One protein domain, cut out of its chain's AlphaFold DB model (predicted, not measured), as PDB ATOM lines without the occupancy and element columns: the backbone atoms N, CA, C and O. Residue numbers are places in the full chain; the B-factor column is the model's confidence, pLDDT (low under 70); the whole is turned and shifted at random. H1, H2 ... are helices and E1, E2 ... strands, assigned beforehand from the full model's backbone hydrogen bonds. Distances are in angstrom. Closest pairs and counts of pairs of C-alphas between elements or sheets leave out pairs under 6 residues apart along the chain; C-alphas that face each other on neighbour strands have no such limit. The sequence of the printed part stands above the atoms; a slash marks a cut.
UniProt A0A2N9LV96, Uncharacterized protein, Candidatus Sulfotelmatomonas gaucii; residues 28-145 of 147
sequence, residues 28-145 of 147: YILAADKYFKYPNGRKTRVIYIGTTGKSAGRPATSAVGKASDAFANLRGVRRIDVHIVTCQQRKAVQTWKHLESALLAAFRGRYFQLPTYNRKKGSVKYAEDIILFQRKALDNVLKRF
ATOM      1  N   TYR A  28     113.023  60.027   8.288       89.50
ATOM      2  CA  TYR A  28     112.174  59.050   7.631       89.50
ATOM      3  C   TYR A  28     110.695  59.384   7.816       89.50
ATOM      4  O   TYR A  28     110.285  59.996   8.804       89.50
ATOM      5  N   ILE A  29     109.900  58.961   6.841       92.81
ATOM      6  CA  ILE A  29     108.447  59.076   6.816       92.81
ATOM      7  C   ILE A  29     107.880  57.661   6.798       92.81
ATOM      8  O   ILE A  29     108.216  56.878   5.911       92.81
ATOM      9  N   LEU A  30     107.021  57.340   7.764       92.75
ATOM     10  CA  LEU A  30     106.194  56.140   7.705       92.75
ATOM     11  C   LEU A  30     104.922  56.468   6.929       92.75
ATOM     12  O   LEU A  30     104.184  57.385   7.310       92.75
ATOM     13  N   ALA A  31     104.670  55.717   5.863       94.56
ATOM     14  CA  ALA A  31     103.473  55.828   5.047       94.56
ATOM     15  C   ALA A  31     102.707  54.502   5.061       94.56
ATOM     16  O   ALA A  31     103.275  53.460   4.766       94.56
ATOM     17  N   ALA A  32     101.424  54.527   5.401       93.81
ATOM     18  CA  ALA A  32     100.589  53.332   5.332       93.81
ATOM     19  C   ALA A  32     100.114  53.064   3.895       93.81
ATOM     20  O   ALA A  32     100.060  53.969   3.062       93.81
ATOM     21  N   ASP A  33      99.637  51.853   3.619       93.94
ATOM     22  CA  ASP A  33      98.916  51.520   2.382       93.94
ATOM     23  C   ASP A  33      97.498  52.116   2.303       93.94
ATOM     24  O   ASP A  33      96.775  51.885   1.334       93.94
ATOM     25  N   LYS A  34      97.107  52.933   3.290       93.06
ATOM     26  CA  LYS A  34      95.799  53.580   3.396       93.06
ATOM     27  C   LYS A  34      95.921  55.084   3.629       93.06
ATOM     28  O   LYS A  34      96.792  55.553   4.356       93.06
ATOM     29  N   TYR A  35      94.984  55.832   3.052       94.50
ATOM     30  CA  TYR A  35      94.827  57.262   3.291       94.50
ATOM     31  C   TYR A  35      94.059  57.555   4.587       94.50
ATOM     32  O   TYR A  35      92.963  57.034   4.807       94.50
ATOM     33  N   PHE A  36      94.592  58.463   5.402       91.88
ATOM     34  CA  PHE A  36      93.948  58.999   6.599       91.88
ATOM     35  C   PHE A  36      93.433  60.404   6.328       91.88
ATOM     36  O   PHE A  36      94.138  61.214   5.729       91.88
ATOM     37  N   LYS A  37      92.201  60.691   6.760       94.19
ATOM     38  CA  LYS A  37      91.581  62.017   6.644       94.19
ATOM     39  C   LYS A  37      92.000  62.897   7.822       94.19
ATOM     40  O   LYS A  37      91.996  62.448   8.964       94.19
ATOM     41  N   TYR A  38      92.318  64.150   7.525       92.50
ATOM     42  CA  TYR A  38      92.721  65.181   8.477       92.50
ATOM     43  C   TYR A  38      91.612  66.247   8.628       92.50
ATOM     44  O   TYR A  38      90.719  66.301   7.775       92.50
ATOM     45  N   PRO A  39      91.620  67.087   9.687       91.69
ATOM     46  CA  PRO A  39      90.548  68.043   9.996       91.69
ATOM     47  C   PRO A  39      90.129  68.943   8.832       91.69
ATOM     48  O   PRO A  39      88.954  69.253   8.684       91.69
ATOM     49  N   ASN A  40      91.063  69.310   7.958       92.44
ATOM     50  CA  ASN A  40      90.785  70.131   6.781       92.44
ATOM     51  C   ASN A  40      90.297  69.346   5.549       92.44
ATOM     52  O   ASN A  40      90.379  69.837   4.427       92.44
ATOM     53  N   GLY A  41      89.865  68.100   5.730       93.56
ATOM     54  CA  GLY A  41      89.350  67.241   4.667       93.56
ATOM     55  C   GLY A  41      90.416  66.575   3.796       93.56
ATOM     56  O   GLY A  41      90.100  65.591   3.123       93.56
ATOM     57  N   ARG A  42      91.672  67.041   3.838       95.38
ATOM     58  CA  ARG A  42      92.776  66.443   3.078       95.38
ATOM     59  C   ARG A  42      93.084  65.038   3.578       95.38
ATOM     60  O   ARG A  42      92.892  64.713   4.753       95.38
ATOM     61  N   LYS A  43      93.591  64.214   2.666       96.19
ATOM     62  CA  LYS A  43      93.945  62.825   2.927       96.19
ATOM     63  C   LYS A  43      95.420  62.582   2.630       96.19
ATOM     64  O   LYS A  43      95.935  63.073   1.634       96.19
ATOM     65  N   THR A  44      96.089  61.815   3.484       96.56
ATOM     66  CA  THR A  44      97.491  61.424   3.282       96.56
ATOM     67  C   THR A  44      97.781  60.047   3.858       96.56
ATOM     68  O   THR A  44      97.120  59.606   4.798       96.56
ATOM     69  N   ARG A  45      98.763  59.354   3.277       96.12
ATOM     70  CA  ARG A  45      99.287  58.077   3.781       96.12
ATOM     71  C   ARG A  45     100.288  58.248   4.922       96.12
ATOM     72  O   ARG A  45     100.605  57.267   5.587       96.12
ATOM     73  N   VAL A  46     100.795  59.461   5.157       95.44
ATOM     74  CA  VAL A  46     101.803  59.729   6.195       95.44
ATOM     75  C   VAL A  46     101.210  59.524   7.585       95.44
ATOM     76  O   VAL A  46     100.283  60.224   7.983       95.44
ATOM     77  N   ILE A  47     101.798  58.606   8.347       92.38
ATOM     78  CA  ILE A  47     101.383  58.297   9.722       92.38
ATOM     79  C   ILE A  47     102.406  58.749  10.767       92.38
ATOM     80  O   ILE A  47     102.025  58.992  11.913       92.38
ATOM     81  N   TYR A  48     103.678  58.903  10.384       91.25
ATOM     82  CA  TYR A  48     104.750  59.351  11.272       91.25
ATOM     83  C   TYR A  48     105.902  59.991  10.490       91.25
ATOM     84  O   TYR A  48     106.243  59.536   9.398       91.25
ATOM     85  N   ILE A  49     106.532  61.009  11.068       91.75
ATOM     86  CA  ILE A  49     107.786  61.610  10.598       91.75
ATOM     87  C   ILE A  49     108.762  61.595  11.771       91.75
ATOM     88  O   ILE A  49     108.398  62.021  12.868       91.75
ATOM     89  N   GLY A  50     109.981  61.103  11.556       87.75
ATOM     90  CA  GLY A  50     110.977  61.024  12.620       87.75
ATOM     91  C   GLY A  50     112.416  61.055  12.132       87.75
ATOM     92  O   GLY A  50     112.684  60.856  10.949       87.75
ATOM     93  N   THR A  51     113.358  61.245  13.053       84.94
ATOM     94  CA  THR A  51     114.795  61.099  12.781       84.94
ATOM     95  C   THR A  51     115.393  59.827  13.353       84.94
ATOM     96  O   THR A  51     114.891  59.213  14.294       84.94
ATOM     97  N   THR A  52     116.520  59.420  12.777       74.56
ATOM     98  CA  THR A  52     117.413  58.433  13.390       74.56
ATOM     99  C   THR A  52     118.105  59.082  14.602       74.56
ATOM    100  O   THR A  52     118.693  60.153  14.449       74.56
ATOM    101  N   GLY A  53     118.010  58.474  15.793       63.84
ATOM    102  CA  GLY A  53     118.447  59.053  17.075       63.84
ATOM    103  C   GLY A  53     119.966  59.258  17.268       63.84
ATOM    104  O   GLY A  53     120.748  59.234  16.324       63.84
ATOM    105  N   LYS A  54     120.385  59.502  18.528       53.38
ATOM    106  CA  LYS A  54     121.776  59.856  18.914       53.38
ATOM    107  C   LYS A  54     122.799  58.729  18.716       53.38
ATOM    108  O   LYS A  54     123.963  59.025  18.472       53.38
ATOM    109  N   SER A  55     122.395  57.470  18.847       45.59
ATOM    110  CA  SER A  55     123.263  56.318  18.608       45.59
ATOM    111  C   SER A  55     123.115  55.861  17.158       45.59
ATOM    112  O   SER A  55     122.028  55.922  16.592       45.59
ATOM    113  N   ALA A  56     124.192  55.347  16.561       41.75
ATOM    114  CA  ALA A  56     124.215  54.749  15.219       41.75
ATOM    115  C   ALA A  56     123.309  53.499  15.061       41.75
ATOM    116  O   ALA A  56     123.415  52.769  14.073       41.75
ATOM    117  N   GLY A  57     122.420  53.246  16.034       48.91
ATOM    118  CA  GLY A  57     121.367  52.249  15.985       48.91
ATOM    119  C   GLY A  57     120.554  52.444  14.716       48.91
ATOM    120  O   GLY A  57     120.068  53.537  14.420       48.91
ATOM    121  N   ARG A  58     120.514  51.378  13.922       56.19
ATOM    122  CA  ARG A  58     120.101  51.387  12.523       56.19
ATOM    123  C   ARG A  58     118.787  52.168  12.353       56.19
ATOM    124  O   ARG A  58     117.854  51.929  13.117       56.19
ATOM    125  N   PRO A  59     118.666  53.025  11.327       58.28
ATOM    126  CA  PRO A  59     117.412  53.683  10.943       58.28
ATOM    127  C   PRO A  59     116.204  52.736  10.957       58.28
ATOM    128  O   PRO A  59     115.119  53.103  11.404       58.28
ATOM    129  N   ALA A  60     116.443  51.483  10.555       62.25
ATOM    130  CA  ALA A  60     115.486  50.391  10.613       62.25
ATOM    131  C   ALA A  60     114.948  50.116  12.023       62.25
ATOM    132  O   ALA A  60     113.756  49.932  12.150       62.25
ATOM    133  N   THR A  61     115.748  50.108  13.090       69.31
ATOM    134  CA  THR A  61     115.266  49.706  14.425       69.31
ATOM    135  C   THR A  61     114.206  50.666  14.961       69.31
ATOM    136  O   THR A  61     113.154  50.231  15.418       69.31
ATOM    137  N   SER A  62     114.443  51.978  14.854       68.69
ATOM    138  CA  SER A  62     113.455  52.977  15.281       68.69
ATOM    139  C   SER A  62     112.230  52.993  14.367       68.69
ATOM    140  O   SER A  62     111.109  53.085  14.862       68.69
ATOM    141  N   ALA A  63     112.428  52.904  13.047       72.19
ATOM    142  CA  ALA A  63     111.329  52.899  12.087       72.19
ATOM    143  C   ALA A  63     110.460  51.638  12.216       72.19
ATOM    144  O   ALA A  63     109.242  51.750  12.235       72.19
ATOM    145  N   VAL A  64     111.079  50.465  12.379       73.94
ATOM    146  CA  VAL A  64     110.407  49.178  12.613       73.94
ATOM    147  C   VAL A  64     109.665  49.207  13.937       73.94
ATOM    148  O   VAL A  64     108.489  48.882  13.947       73.94
ATOM    149  N   GLY A  65     110.287  49.666  15.028       77.62
ATOM    150  CA  GLY A  65     109.592  49.794  16.312       77.62
ATOM    151  C   GLY A  65     108.332  50.659  16.196       77.62
ATOM    152  O   GLY A  65     107.262  50.260  16.640       77.62
ATOM    153  N   LYS A  66     108.424  51.803  15.505       77.38
ATOM    154  CA  LYS A  66     107.272  52.688  15.273       77.38
ATOM    155  C   LYS A  66     106.235  52.118  14.309       77.38
ATOM    156  O   LYS A  66     105.047  52.339  14.520       77.38
ATOM    157  N   ALA A  67     106.656  51.395  13.277       76.25
ATOM    158  CA  ALA A  67     105.747  50.708  12.369       76.25
ATOM    159  C   ALA A  67     104.992  49.584  13.097       76.25
ATOM    160  O   ALA A  67     103.775  49.494  12.969       76.25
ATOM    161  N   SER A  68     105.679  48.794  13.926       77.38
ATOM    162  CA  SER A  68     105.070  47.768  14.778       77.38
ATOM    163  C   SER A  68     104.071  48.369  15.773       77.38
ATOM    164  O   SER A  68     102.943  47.887  15.864       77.38
ATOM    165  N   ASP A  69     104.433  49.469  16.450       78.12
ATOM    166  CA  ASP A  69     103.517  50.218  17.328       78.12
ATOM    167  C   ASP A  69     102.271  50.697  16.559       78.12
ATOM    168  O   ASP A  69     101.150  50.667  17.073       78.12
ATOM    169  N   ALA A  70     102.451  51.159  15.318       76.69
ATOM    170  CA  ALA A  70     101.353  51.617  14.479       76.69
ATOM    171  C   ALA A  70     100.435  50.455  14.069       76.69
ATOM    172  O   ALA A  70      99.219  50.597  14.179       76.69
ATOM    173  N   PHE A  71     100.976  49.293  13.686       78.31
ATOM    174  CA  PHE A  71     100.178  48.103  13.359       78.31
ATOM    175  C   PHE A  71      99.298  47.627  14.517       78.31
ATOM    176  O   PHE A  71      98.166  47.216  14.279       78.31
ATOM    177  N   ALA A  72      99.758  47.748  15.765       73.50
ATOM    178  CA  ALA A  72      98.945  47.398  16.931       73.50
ATOM    179  C   ALA A  72      97.672  48.260  17.067       73.50
ATOM    180  O   ALA A  72      96.708  47.852  17.709       73.50
ATOM    181  N   ASN A  73      97.658  49.451  16.459       77.69
ATOM    182  CA  ASN A  73      96.598  50.446  16.619       77.69
ATOM    183  C   ASN A  73      95.835  50.752  15.311       77.69
ATOM    184  O   ASN A  73      94.726  51.286  15.354       77.69
ATOM    185  N   LEU A  74      96.409  50.443  14.142       79.38
ATOM    186  CA  LEU A  74      95.842  50.752  12.829       79.38
ATOM    187  C   LEU A  74      94.947  49.623  12.311       79.38
ATOM    188  O   LEU A  74      95.418  48.575  11.881       79.38
ATOM    189  N   ARG A  75      93.634  49.871  12.245       80.88
ATOM    190  CA  ARG A  75      92.695  48.947  11.590       80.88
ATOM    191  C   ARG A  75      92.750  49.081  10.065       80.88
ATOM    192  O   ARG A  75      92.566  50.170   9.514       80.88
ATOM    193  N   GLY A  76      92.926  47.948   9.385       84.56
ATOM    194  CA  GLY A  76      92.876  47.850   7.922       84.56
ATOM    195  C   GLY A  76      94.119  48.364   7.190       84.56
ATOM    196  O   GLY A  76      94.043  48.578   5.986       84.56
ATOM    197  N   VAL A  77      95.232  48.580   7.899       87.88
ATOM    198  CA  VAL A  77      96.555  48.821   7.300       87.88
ATOM    199  C   VAL A  77      97.286  47.492   7.215       87.88
ATOM    200  O   VAL A  77      97.386  46.787   8.217       87.88
ATOM    201  N   ARG A  78      97.783  47.144   6.027       88.25
ATOM    202  CA  ARG A  78      98.502  45.878   5.787       88.25
ATOM    203  C   ARG A  78      99.981  46.096   5.515       88.25
ATOM    204  O   ARG A  78     100.771  45.173   5.676       88.25
ATOM    205  N   ARG A  79     100.364  47.312   5.124       89.12
ATOM    206  CA  ARG A  79     101.751  47.665   4.830       89.12
ATOM    207  C   ARG A  79     102.067  49.067   5.331       89.12
ATOM    208  O   ARG A  79     101.268  49.988   5.170       89.12
ATOM    209  N   ILE A  80     103.252  49.214   5.915       89.38
ATOM    210  CA  ILE A  80     103.849  50.504   6.255       89.38
ATOM    211  C   ILE A  80     105.184  50.589   5.528       89.38
ATOM    212  O   ILE A  80     106.101  49.817   5.799       89.38
ATOM    213  N   ASP A  81     105.282  51.545   4.617       90.25
ATOM    214  CA  ASP A  81     106.477  51.837   3.848       90.25
ATOM    215  C   ASP A  81     107.308  52.906   4.583       90.25
ATOM    216  O   ASP A  81     106.784  53.918   5.060       90.25
ATOM    217  N   VAL A  82     108.621  52.678   4.694       87.62
ATOM    218  CA  VAL A  82     109.571  53.613   5.316       87.62
ATOM    219  C   VAL A  82     110.309  54.368   4.218       87.62
ATOM    220  O   VAL A  82     111.134  53.799   3.502       87.62
ATOM    221  N   HIS A  83     110.057  55.667   4.098       90.25
ATOM    222  CA  HIS A  83     110.692  56.515   3.091       90.25
ATOM    223  C   HIS A  83     111.767  57.397   3.712       90.25
ATOM    224  O   HIS A  83     111.502  58.118   4.669       90.25
ATOM    225  N   ILE A  84     112.968  57.382   3.136       89.06
ATOM    226  CA  ILE A  84     114.067  58.254   3.555       89.06
ATOM    227  C   ILE A  84     113.866  59.653   2.966       89.06
ATOM    228  O   ILE A  84     113.570  59.806   1.780       89.06
ATOM    229  N   VAL A  85     114.082  60.674   3.794       90.38
ATOM    230  CA  VAL A  85     114.211  62.071   3.381       90.38
ATOM    231  C   VAL A  85     115.537  62.603   3.913       90.38
ATOM    232  O   VAL A  85     115.846  62.510   5.101       90.38
ATOM    233  N   THR A  86     116.347  63.148   3.014       88.81
ATOM    234  CA  THR A  86     117.690  63.638   3.326       88.81
ATOM    235  C   THR A  86     117.927  65.004   2.690       88.81
ATOM    236  O   THR A  86     117.204  65.412   1.781       88.81
ATOM    237  N   CYS A  87     118.934  65.715   3.185       87.19
ATOM    238  CA  CYS A  87     119.387  66.999   2.667       87.19
ATOM    239  C   CYS A  87     120.914  67.092   2.761       87.19
ATOM    240  O   CYS A  87     121.562  66.280   3.428       87.19
ATOM    241  N   GLN A  88     121.491  68.095   2.101       86.06
ATOM    242  CA  GLN A  88     122.918  68.372   2.213       86.06
ATOM    243  C   GLN A  88     123.285  68.716   3.664       86.06
ATOM    244  O   GLN A  88     122.626  69.525   4.322       86.06
ATOM    245  N   GLN A  89     124.352  68.099   4.166       83.69
ATOM    246  CA  GLN A  89     124.881  68.397   5.492       83.69
ATOM    247  C   GLN A  89     125.596  69.753   5.485       83.69
ATOM    248  O   GLN A  89     126.274  70.105   4.521       83.69
ATOM    249  N   ARG A  90     125.461  70.510   6.579       85.50
ATOM    250  CA  ARG A  90     126.206  71.753   6.816       85.50
ATOM    251  C   ARG A  90     127.091  71.587   8.046       85.50
ATOM    252  O   ARG A  90     126.691  70.944   9.019       85.50
ATOM    253  N   LYS A  91     128.296  72.159   8.003       84.00
ATOM    254  CA  LYS A  91     129.245  72.111   9.121       84.00
ATOM    255  C   LYS A  91     128.597  72.716  10.369       84.00
ATOM    256  O   LYS A  91     127.969  73.763  10.281       84.00
ATOM    257  N   ALA A  92     128.745  72.036  11.506       84.19
ATOM    258  CA  ALA A  92     128.206  72.444  12.809       84.19
ATOM    259  C   ALA A  92     126.668  72.593  12.905       84.19
ATOM    260  O   ALA A  92     126.173  73.058  13.927       84.19
ATOM    261  N   VAL A  93     125.894  72.140  11.909       84.00
ATOM    262  CA  VAL A  93     124.422  72.203  11.929       84.00
ATOM    263  C   VAL A  93     123.835  70.795  11.960       84.00
ATOM    264  O   VAL A  93     124.187  69.937  11.150       84.00
ATOM    265  N   GLN A  94     122.893  70.542  12.872       85.31
ATOM    266  CA  GLN A  94     122.194  69.254  12.971       85.31
ATOM    267  C   GLN A  94     121.060  69.172  11.940       85.31
ATOM    268  O   GLN A  94     119.888  69.073  12.298       85.31
ATOM    269  N   THR A  95     121.404  69.247  10.649       87.19
ATOM    270  CA  THR A  95     120.452  69.464   9.540       87.19
ATOM    271  C   THR A  95     119.292  68.471   9.512       87.19
ATOM    272  O   THR A  95     118.183  68.850   9.158       87.19
ATOM    273  N   TRP A  96     119.498  67.228   9.952       85.88
ATOM    274  CA  TRP A  96     118.437  66.220  10.033       85.88
ATOM    275  C   TRP A  96     117.353  66.557  11.064       85.88
ATOM    276  O   TRP A  96     116.182  66.303  10.803       85.88
ATOM    277  N   LYS A  97     117.711  67.164  12.203       85.38
ATOM    278  CA  LYS A  97     116.728  67.613  13.201       85.38
ATOM    279  C   LYS A  97     115.933  68.803  12.687       85.38
ATOM    280  O   LYS A  97     114.716  68.818  12.815       85.38
ATOM    281  N   HIS A  98     116.619  69.753  12.053       86.94
ATOM    282  CA  HIS A  98     115.963  70.896  11.426       86.94
ATOM    283  C   HIS A  98     115.006  70.438  10.314       86.94
ATOM    284  O   HIS A  98     113.887  70.930  10.217       86.94
ATOM    285  N   LEU A  99     115.404  69.445   9.508       89.12
ATOM    286  CA  LEU A  99     114.561  68.883   8.453       89.12
ATOM    287  C   LEU A  99     113.315  68.177   9.014       89.12
ATOM    288  O   LEU A  99     112.229  68.338   8.464       89.12
ATOM    289  N   GLU A 100     113.444  67.423  10.108       89.38
ATOM    290  CA  GLU A 100     112.305  66.810  10.806       89.38
ATOM    291  C   GLU A 100     111.327  67.864  11.323       89.38
ATOM    292  O   GLU A 100     110.138  67.797  11.010       89.38
ATOM    293  N   SER A 101     111.822  68.869  12.052       87.75
ATOM    294  CA  SER A 101     111.001  69.983  12.535       87.75
ATOM    295  C   SER A 101     110.300  70.711  11.388       87.75
ATOM    296  O   SER A 101     109.099  70.974  11.469       87.75
ATOM    297  N   ALA A 102     111.021  71.006  10.302       89.75
ATOM    298  CA  ALA A 102     110.487  71.703   9.139       89.75
ATOM    299  C   ALA A 102     109.397  70.883   8.430       89.75
ATOM    300  O   ALA A 102     108.349  71.425   8.077       89.75
ATOM    301  N   LEU A 103     109.592  69.568   8.276       92.12
ATOM    302  CA  LEU A 103     108.578  68.665   7.728       92.12
ATOM    303  C   LEU A 103     107.344  68.571   8.632       92.12
ATOM    304  O   LEU A 103     106.226  68.620   8.124       92.12
ATOM    305  N   LEU A 104     107.515  68.493   9.956       91.31
ATOM    306  CA  LEU A 104     106.398  68.490  10.909       91.31
ATOM    307  C   LEU A 104     105.628  69.817  10.893       91.31
ATOM    308  O   LEU A 104     104.396  69.813  10.934       91.31
ATOM    309  N   ALA A 105     106.326  70.950  10.791       89.06
ATOM    310  CA  ALA A 105     105.714  72.270  10.670       89.06
ATOM    311  C   ALA A 105     104.954  72.421   9.342       89.06
ATOM    312  O   ALA A 105     103.802  72.862   9.339       89.06
ATOM    313  N   ALA A 106     105.556  72.001   8.223       91.19
ATOM    314  CA  ALA A 106     104.907  71.992   6.914       91.19
ATOM    315  C   ALA A 106     103.666  71.090   6.917       91.19
ATOM    316  O   ALA A 106     102.601  71.503   6.456       91.19
ATOM    317  N   PHE A 107     103.771  69.901   7.519       93.19
ATOM    318  CA  PHE A 107     102.660  68.972   7.681       93.19
ATOM    319  C   PHE A 107     101.532  69.599   8.505       93.19
ATOM    320  O   PHE A 107     100.392  69.647   8.051       93.19
ATOM    321  N   ARG A 108     101.838  70.169   9.675       90.81
ATOM    322  CA  ARG A 108     100.835  70.836  10.516       90.81
ATOM    323  C   ARG A 108     100.170  72.006   9.798       90.81
ATOM    324  O   ARG A 108      98.954  72.134   9.868       90.81
ATOM    325  N   GLY A 109     100.933  72.833   9.086       89.75
ATOM    326  CA  GLY A 109     100.369  73.928   8.296       89.75
ATOM    327  C   GLY A 109      99.465  73.429   7.166       89.75
ATOM    328  O   GLY A 109      98.482  74.078   6.829       89.75
ATOM    329  N   ARG A 110      99.771  72.257   6.599       91.88
ATOM    330  CA  ARG A 110      99.026  71.672   5.483       91.88
ATOM    331  C   ARG A 110      97.805  70.857   5.898       91.88
ATOM    332  O   ARG A 110      96.857  70.815   5.125       91.88
ATOM    333  N   TYR A 111      97.818  70.212   7.061       92.81
ATOM    334  CA  TYR A 111      96.783  69.269   7.513       92.81
ATOM    335  C   TYR A 111      96.114  69.665   8.839       92.81
ATOM    336  O   TYR A 111      95.254  68.944   9.338       92.81
ATOM    337  N   PHE A 112      96.517  70.793   9.429       91.38
ATOM    338  CA  PHE A 112      96.039  71.354  10.705       91.38
ATOM    339  C   PHE A 112      96.261  70.477  11.948       91.38
ATOM    340  O   PHE A 112      95.864  70.838  13.052       91.38
ATOM    341  N   GLN A 113      96.978  69.365  11.806       90.62
ATOM    342  CA  GLN A 113      97.449  68.514  12.898       90.62
ATOM    343  C   GLN A 113      98.756  67.824  12.489       90.62
ATOM    344  O   GLN A 113      99.142  67.862  11.322       90.62
ATOM    345  N   LEU A 114      99.451  67.214  13.448       91.62
ATOM    346  CA  LEU A 114     100.620  66.369  13.182       91.62
ATOM    347  C   LEU A 114     100.198  65.008  12.595       91.62
ATOM    348  O   LEU A 114      99.016  64.659  12.679       91.62
ATOM    349  N   PRO A 115     101.129  64.220  12.020       91.88
ATOM    350  CA  PRO A 115     100.842  62.838  11.651       91.88
ATOM    351  C   PRO A 115     100.293  62.050  12.846       91.88
ATOM    352  O   PRO A 115     100.697  62.295  13.983       91.88
ATOM    353  N   THR A 116      99.387  61.102  12.597       87.75
ATOM    354  CA  THR A 116      98.572  60.440  13.633       87.75
ATOM    355  C   THR A 116      99.394  59.833  14.777       87.75
ATOM    356  O   THR A 116      98.944  59.838  15.919       87.75
ATOM    357  N   TYR A 117     100.610  59.353  14.495       85.44
ATOM    358  CA  TYR A 117     101.483  58.702  15.480       85.44
ATOM    359  C   TYR A 117     102.646  59.572  15.966       85.44
ATOM    360  O   TYR A 117     103.441  59.134  16.803       85.44
ATOM    361  N   ASN A 118     102.756  60.819  15.504       87.31
ATOM    362  CA  ASN A 118     103.643  61.783  16.143       87.31
ATOM    363  C   ASN A 118     102.997  62.248  17.460       87.31
ATOM    364  O   ASN A 118     101.950  62.892  17.466       87.31
ATOM    365  N   ARG A 119     103.617  61.919  18.604       71.94
ATOM    366  CA  ARG A 119     103.131  62.352  19.928       71.94
ATOM    367  C   ARG A 119     103.120  63.886  20.038       71.94
ATOM    368  O   ARG A 119     104.006  64.557  19.522       71.94
ATOM    369  N   LYS A 120     102.178  64.430  20.820       53.84
ATOM    370  CA  LYS A 120     101.976  65.874  21.102       53.84
ATOM    371  C   LYS A 120     103.129  66.598  21.843       53.84
ATOM    372  O   LYS A 120     102.930  67.721  22.291       53.84
ATOM    373  N   LYS A 121     104.320  66.010  22.006       40.97
ATOM    374  CA  LYS A 121     105.418  66.600  22.800       40.97
ATOM    375  C   LYS A 121     106.681  66.801  21.961       40.97
ATOM    376  O   LYS A 121     107.329  65.826  21.604       40.97
ATOM    377  N   GLY A 122     107.034  68.076  21.745       42.12
ATOM    378  CA  GLY A 122     108.220  68.531  21.005       42.12
ATOM    379  C   GLY A 122     108.029  68.354  19.497       42.12
ATOM    380  O   GLY A 122     107.532  67.336  19.058       42.12
ATOM    381  N   SER A 123     108.326  69.285  18.605       45.19
ATOM    382  CA  SER A 123     109.374  70.294  18.626       45.19
ATOM    383  C   SER A 123     109.068  71.341  17.548       45.19
ATOM    384  O   SER A 123     109.837  71.527  16.613       45.19
ATOM    385  N   VAL A 124     107.959  72.076  17.663       47.31
ATOM    386  CA  VAL A 124     107.853  73.358  16.940       47.31
ATOM    387  C   VAL A 124     108.673  74.380  17.730       47.31
ATOM    388  O   VAL A 124     108.123  75.290  18.335       47.31
ATOM    389  N   LYS A 125     109.979  74.133  17.877       50.53
ATOM    390  CA  LYS A 125     110.863  74.960  18.710       50.53
ATOM    391  C   LYS A 125     111.674  75.968  17.910       50.53
ATOM    392  O   LYS A 125     112.420  76.731  18.503       50.53
ATOM    393  N   TYR A 126     111.519  75.987  16.595       52.19
ATOM    394  CA  TYR A 126     112.445  76.705  15.745       52.19
ATOM    395  C   TYR A 126     111.685  77.311  14.570       52.19
ATOM    396  O   TYR A 126     111.489  76.678  13.532       52.19
ATOM    397  N   ALA A 127     111.242  78.557  14.728       51.41
ATOM    398  CA  ALA A 127     110.865  79.380  13.580       51.41
ATOM    399  C   ALA A 127     112.018  79.436  12.548       51.41
ATOM    400  O   ALA A 127     111.783  79.473  11.344       51.41
ATOM    401  N   GLU A 128     113.258  79.319  13.034       51.50
ATOM    402  CA  GLU A 128     114.508  79.224  12.275       51.50
ATOM    403  C   GLU A 128     114.600  77.975  11.371       51.50
ATOM    404  O   GLU A 128     115.195  78.033  10.295       51.50
ATOM    405  N   ASP A 129     113.950  76.858  11.729       53.88
ATOM    406  CA  ASP A 129     114.009  75.601  10.954       53.88
ATOM    407  C   ASP A 129     113.261  75.703   9.626       53.88
ATOM    408  O   ASP A 129     113.590  75.012   8.661       53.88
ATOM    409  N   ILE A 130     112.270  76.593   9.564       58.62
ATOM    410  CA  ILE A 130     111.533  76.906   8.338       58.62
ATOM    411  C   ILE A 130     112.413  77.735   7.389       58.62
ATOM    412  O   ILE A 130     112.243  77.647   6.178       58.62
ATOM    413  N   ILE A 131     113.385  78.494   7.908       66.38
ATOM    414  CA  ILE A 131     114.264  79.350   7.096       66.38
ATOM    415  C   ILE A 131     115.292  78.507   6.325       66.38
ATOM    416  O   ILE A 131     115.648  78.837   5.196       66.38
ATOM    417  N   LEU A 132     115.747  77.385   6.897       81.31
ATOM    418  CA  LEU A 132     116.761  76.527   6.270       81.31
ATOM    419  C   LEU A 132     116.270  75.794   5.013       81.31
ATOM    420  O   LEU A 132     117.088  75.434   4.163       81.31
ATOM    421  N   PHE A 133     114.963  75.556   4.889       87.50
ATOM    422  CA  PHE A 133     114.389  74.755   3.811       87.50
ATOM    423  C   PHE A 133     113.263  75.501   3.109       87.50
ATOM    424  O   PHE A 133     112.307  75.958   3.726       87.50
ATOM    425  N   GLN A 134     113.319  75.552   1.779       88.88
ATOM    426  CA  GLN A 134     112.249  76.153   0.992       88.88
ATOM    427  C   GLN A 134     110.921  75.428   1.237       88.88
ATOM    428  O   GLN A 134     110.812  74.216   1.025       88.88
ATOM    429  N   ARG A 135     109.872  76.184   1.590       86.62
ATOM    430  CA  ARG A 135     108.534  75.630   1.852       86.62
ATOM    431  C   ARG A 135     108.016  74.762   0.700       86.62
ATOM    432  O   ARG A 135     107.489  73.681   0.941       86.62
ATOM    433  N   LYS A 136     108.251  75.187  -0.547       90.50
ATOM    434  CA  LYS A 136     107.878  74.440  -1.758       90.50
ATOM    435  C   LYS A 136     108.509  73.042  -1.808       90.50
ATOM    436  O   LYS A 136     107.839  72.095  -2.206       90.50
ATOM    437  N   ALA A 137     109.766  72.895  -1.387       93.12
ATOM    438  CA  ALA A 137     110.447  71.601  -1.370       93.12
ATOM    439  C   ALA A 137     109.843  70.659  -0.316       93.12
ATOM    440  O   ALA A 137     109.570  69.499  -0.618       93.12
ATOM    441  N   LEU A 138     109.560  71.174   0.885       93.12
ATOM    442  CA  LEU A 138     108.892  70.420   1.951       93.12
ATOM    443  C   LEU A 138     107.493  69.965   1.514       93.12
ATOM    444  O   LEU A 138     107.149  68.792   1.642       93.12
ATOM    445  N   ASP A 139     106.709  70.871   0.929       92.75
ATOM    446  CA  ASP A 139     105.367  70.560   0.439       92.75
ATOM    447  C   ASP A 139     105.407  69.524  -0.695       92.75
ATOM    448  O   ASP A 139     104.566  68.628  -0.734       92.75
ATOM    449  N   ASN A 140     106.394  69.594  -1.595       95.44
ATOM    450  CA  ASN A 140     106.573  68.597  -2.652       95.44
ATOM    451  C   ASN A 140     106.877  67.203  -2.091       95.44
ATOM    452  O   ASN A 140     106.372  66.218  -2.624       95.44
ATOM    453  N   VAL A 141     107.653  67.103  -1.005       95.94
ATOM    454  CA  VAL A 141     107.872  65.822  -0.316       95.94
ATOM    455  C   VAL A 141     106.552  65.275   0.228       95.94
ATOM    456  O   VAL A 141     106.250  64.107  -0.001       95.94
ATOM    457  N   LEU A 142     105.752  66.106   0.903       95.81
ATOM    458  CA  LEU A 142     104.487  65.680   1.513       95.81
ATOM    459  C   LEU A 142     103.422  65.289   0.477       95.81
ATOM    460  O   LEU A 142     102.725  64.293   0.670       95.81
ATOM    461  N   LYS A 143     103.343  66.011  -0.646       96.00
ATOM    462  CA  LYS A 143     102.388  65.747  -1.735       96.00
ATOM    463  C   LYS A 143     102.535  64.362  -2.363       96.00
ATOM    464  O   LYS A 143     101.557  63.826  -2.863       96.00
ATOM    465  N   ARG A 144     103.717  63.737  -2.287       96.44
ATOM    466  CA  ARG A 144     103.944  62.358  -2.773       96.44
ATOM    467  C   ARG A 144     103.059  61.313  -2.080       96.44
ATOM    468  O   ARG A 144     102.931  60.192  -2.566       96.44
ATOM    469  N   PHE A 145     102.492  61.663  -0.929       96.88
ATOM    470  CA  PHE A 145     101.688  60.779  -0.091       96.88
ATOM    471  C   PHE A 145     100.203  61.158  -0.064       96.88
ATOM    472  O   PHE A 145      99.456  60.579   0.725       96.88
TER     473      PHE A 145
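AT A GLANCE: This is residues 28 to 145 of the 147 residues of an uncharacterized protein of Candidatus Sulfotelmatomonas gaucii (UniProt A0A2N9LV96). A small, strongly twisted sheet of three strands sits between two helices, H1 over one face and the long H2 over the other, both running along the strands. Two shorter helices, H3 and H4, pack on H2, and residues 89 to 94 stick out. The printed part has 118 residues, with four named helices and three named strands in the order E1, E2, H1, E3, H2, H3, H4. The antiparallel sheet has the order E2, E1, E3, and the class is mixed, helices and strands. The whole is compact, with a radius of gyration of the C-alphas of 14.0 A and spans of 43 by 35 by 25 A.

HOW THE PARTS SIT: Start at E1, residues 28 to 37, the inner strand, which bends by 95 degrees at residue 34. E2, residues 43 to 51, makes an antiparallel hairpin with it; look at N 30 and O 48, 2.8 A apart and within hydrogen-bond range. H1, residues 59 to 71, is on the sheet at a height over the sheet of 9.0 A, and the closest C-alphas of H1 and E1 are those of Ala 67 and Leu 30, 7.2 A apart. On the local plane H1 stands at 8 degrees to E1. E3, residues 80 to 85, is antiparallel to E1, with N 31 and O 81 2.9 A apart. E2, H1 and E3 form a split strand-helix-strand unit, two strands running the same way with E1 between them, and its crossover is right-handed. H2, residues 95 to 111, completes three layers, helices on both faces of the sheet; its closest C-alphas to E2 are those of Glu 100 and Gly 50, 6.2 A apart. H3, residues 127 to 132, touches residues 98 to 105 of H2 alone, closest at the C-alphas of Asp 129 and His 98, 5.1 A apart. H4, residues 135 to 143, touches residues 102 to 107 of H2 alone, closest at the C-alphas of Leu 138 and Leu 103, 6.0 A apart, and only just about perpendicular at 70.3 degrees. H4 only grazes the sheet, with residues 141 to 143. H1 is apart from H2, H3 and H4. Every O i to N i+4 pair is within hydrogen-bond range in H1, H2 and H4; H3 has 0 of 2, but 2 of 3 O i to N i+3 pairs.

IN THESE COORDINATES: Find C-alpha 28 at (112.174, 59.050, 7.631); from there E1 runs 20.8 A to C-alpha 37. E2 spans 23.1 A, H1 18.3 A and E3 15.8 A. H2 begins at C-alpha 95, (120.452, 69.464, 9.540), and spans 23.8 A. H3 and H4 are shorter, and H4 ends at C-alpha 143, (102.388, 65.747, -1.735).

THE WHOLE: The C-alphas of Gly 76 and Lys 91 are the two farthest apart, 43.7 A. The printed part has no cut, and its one long link is H2 to H3, residues 112 to 126. The mean pLDDT of the printed part is 81.8; look for values under 70 at residues 53 to 62 and 120 to 131.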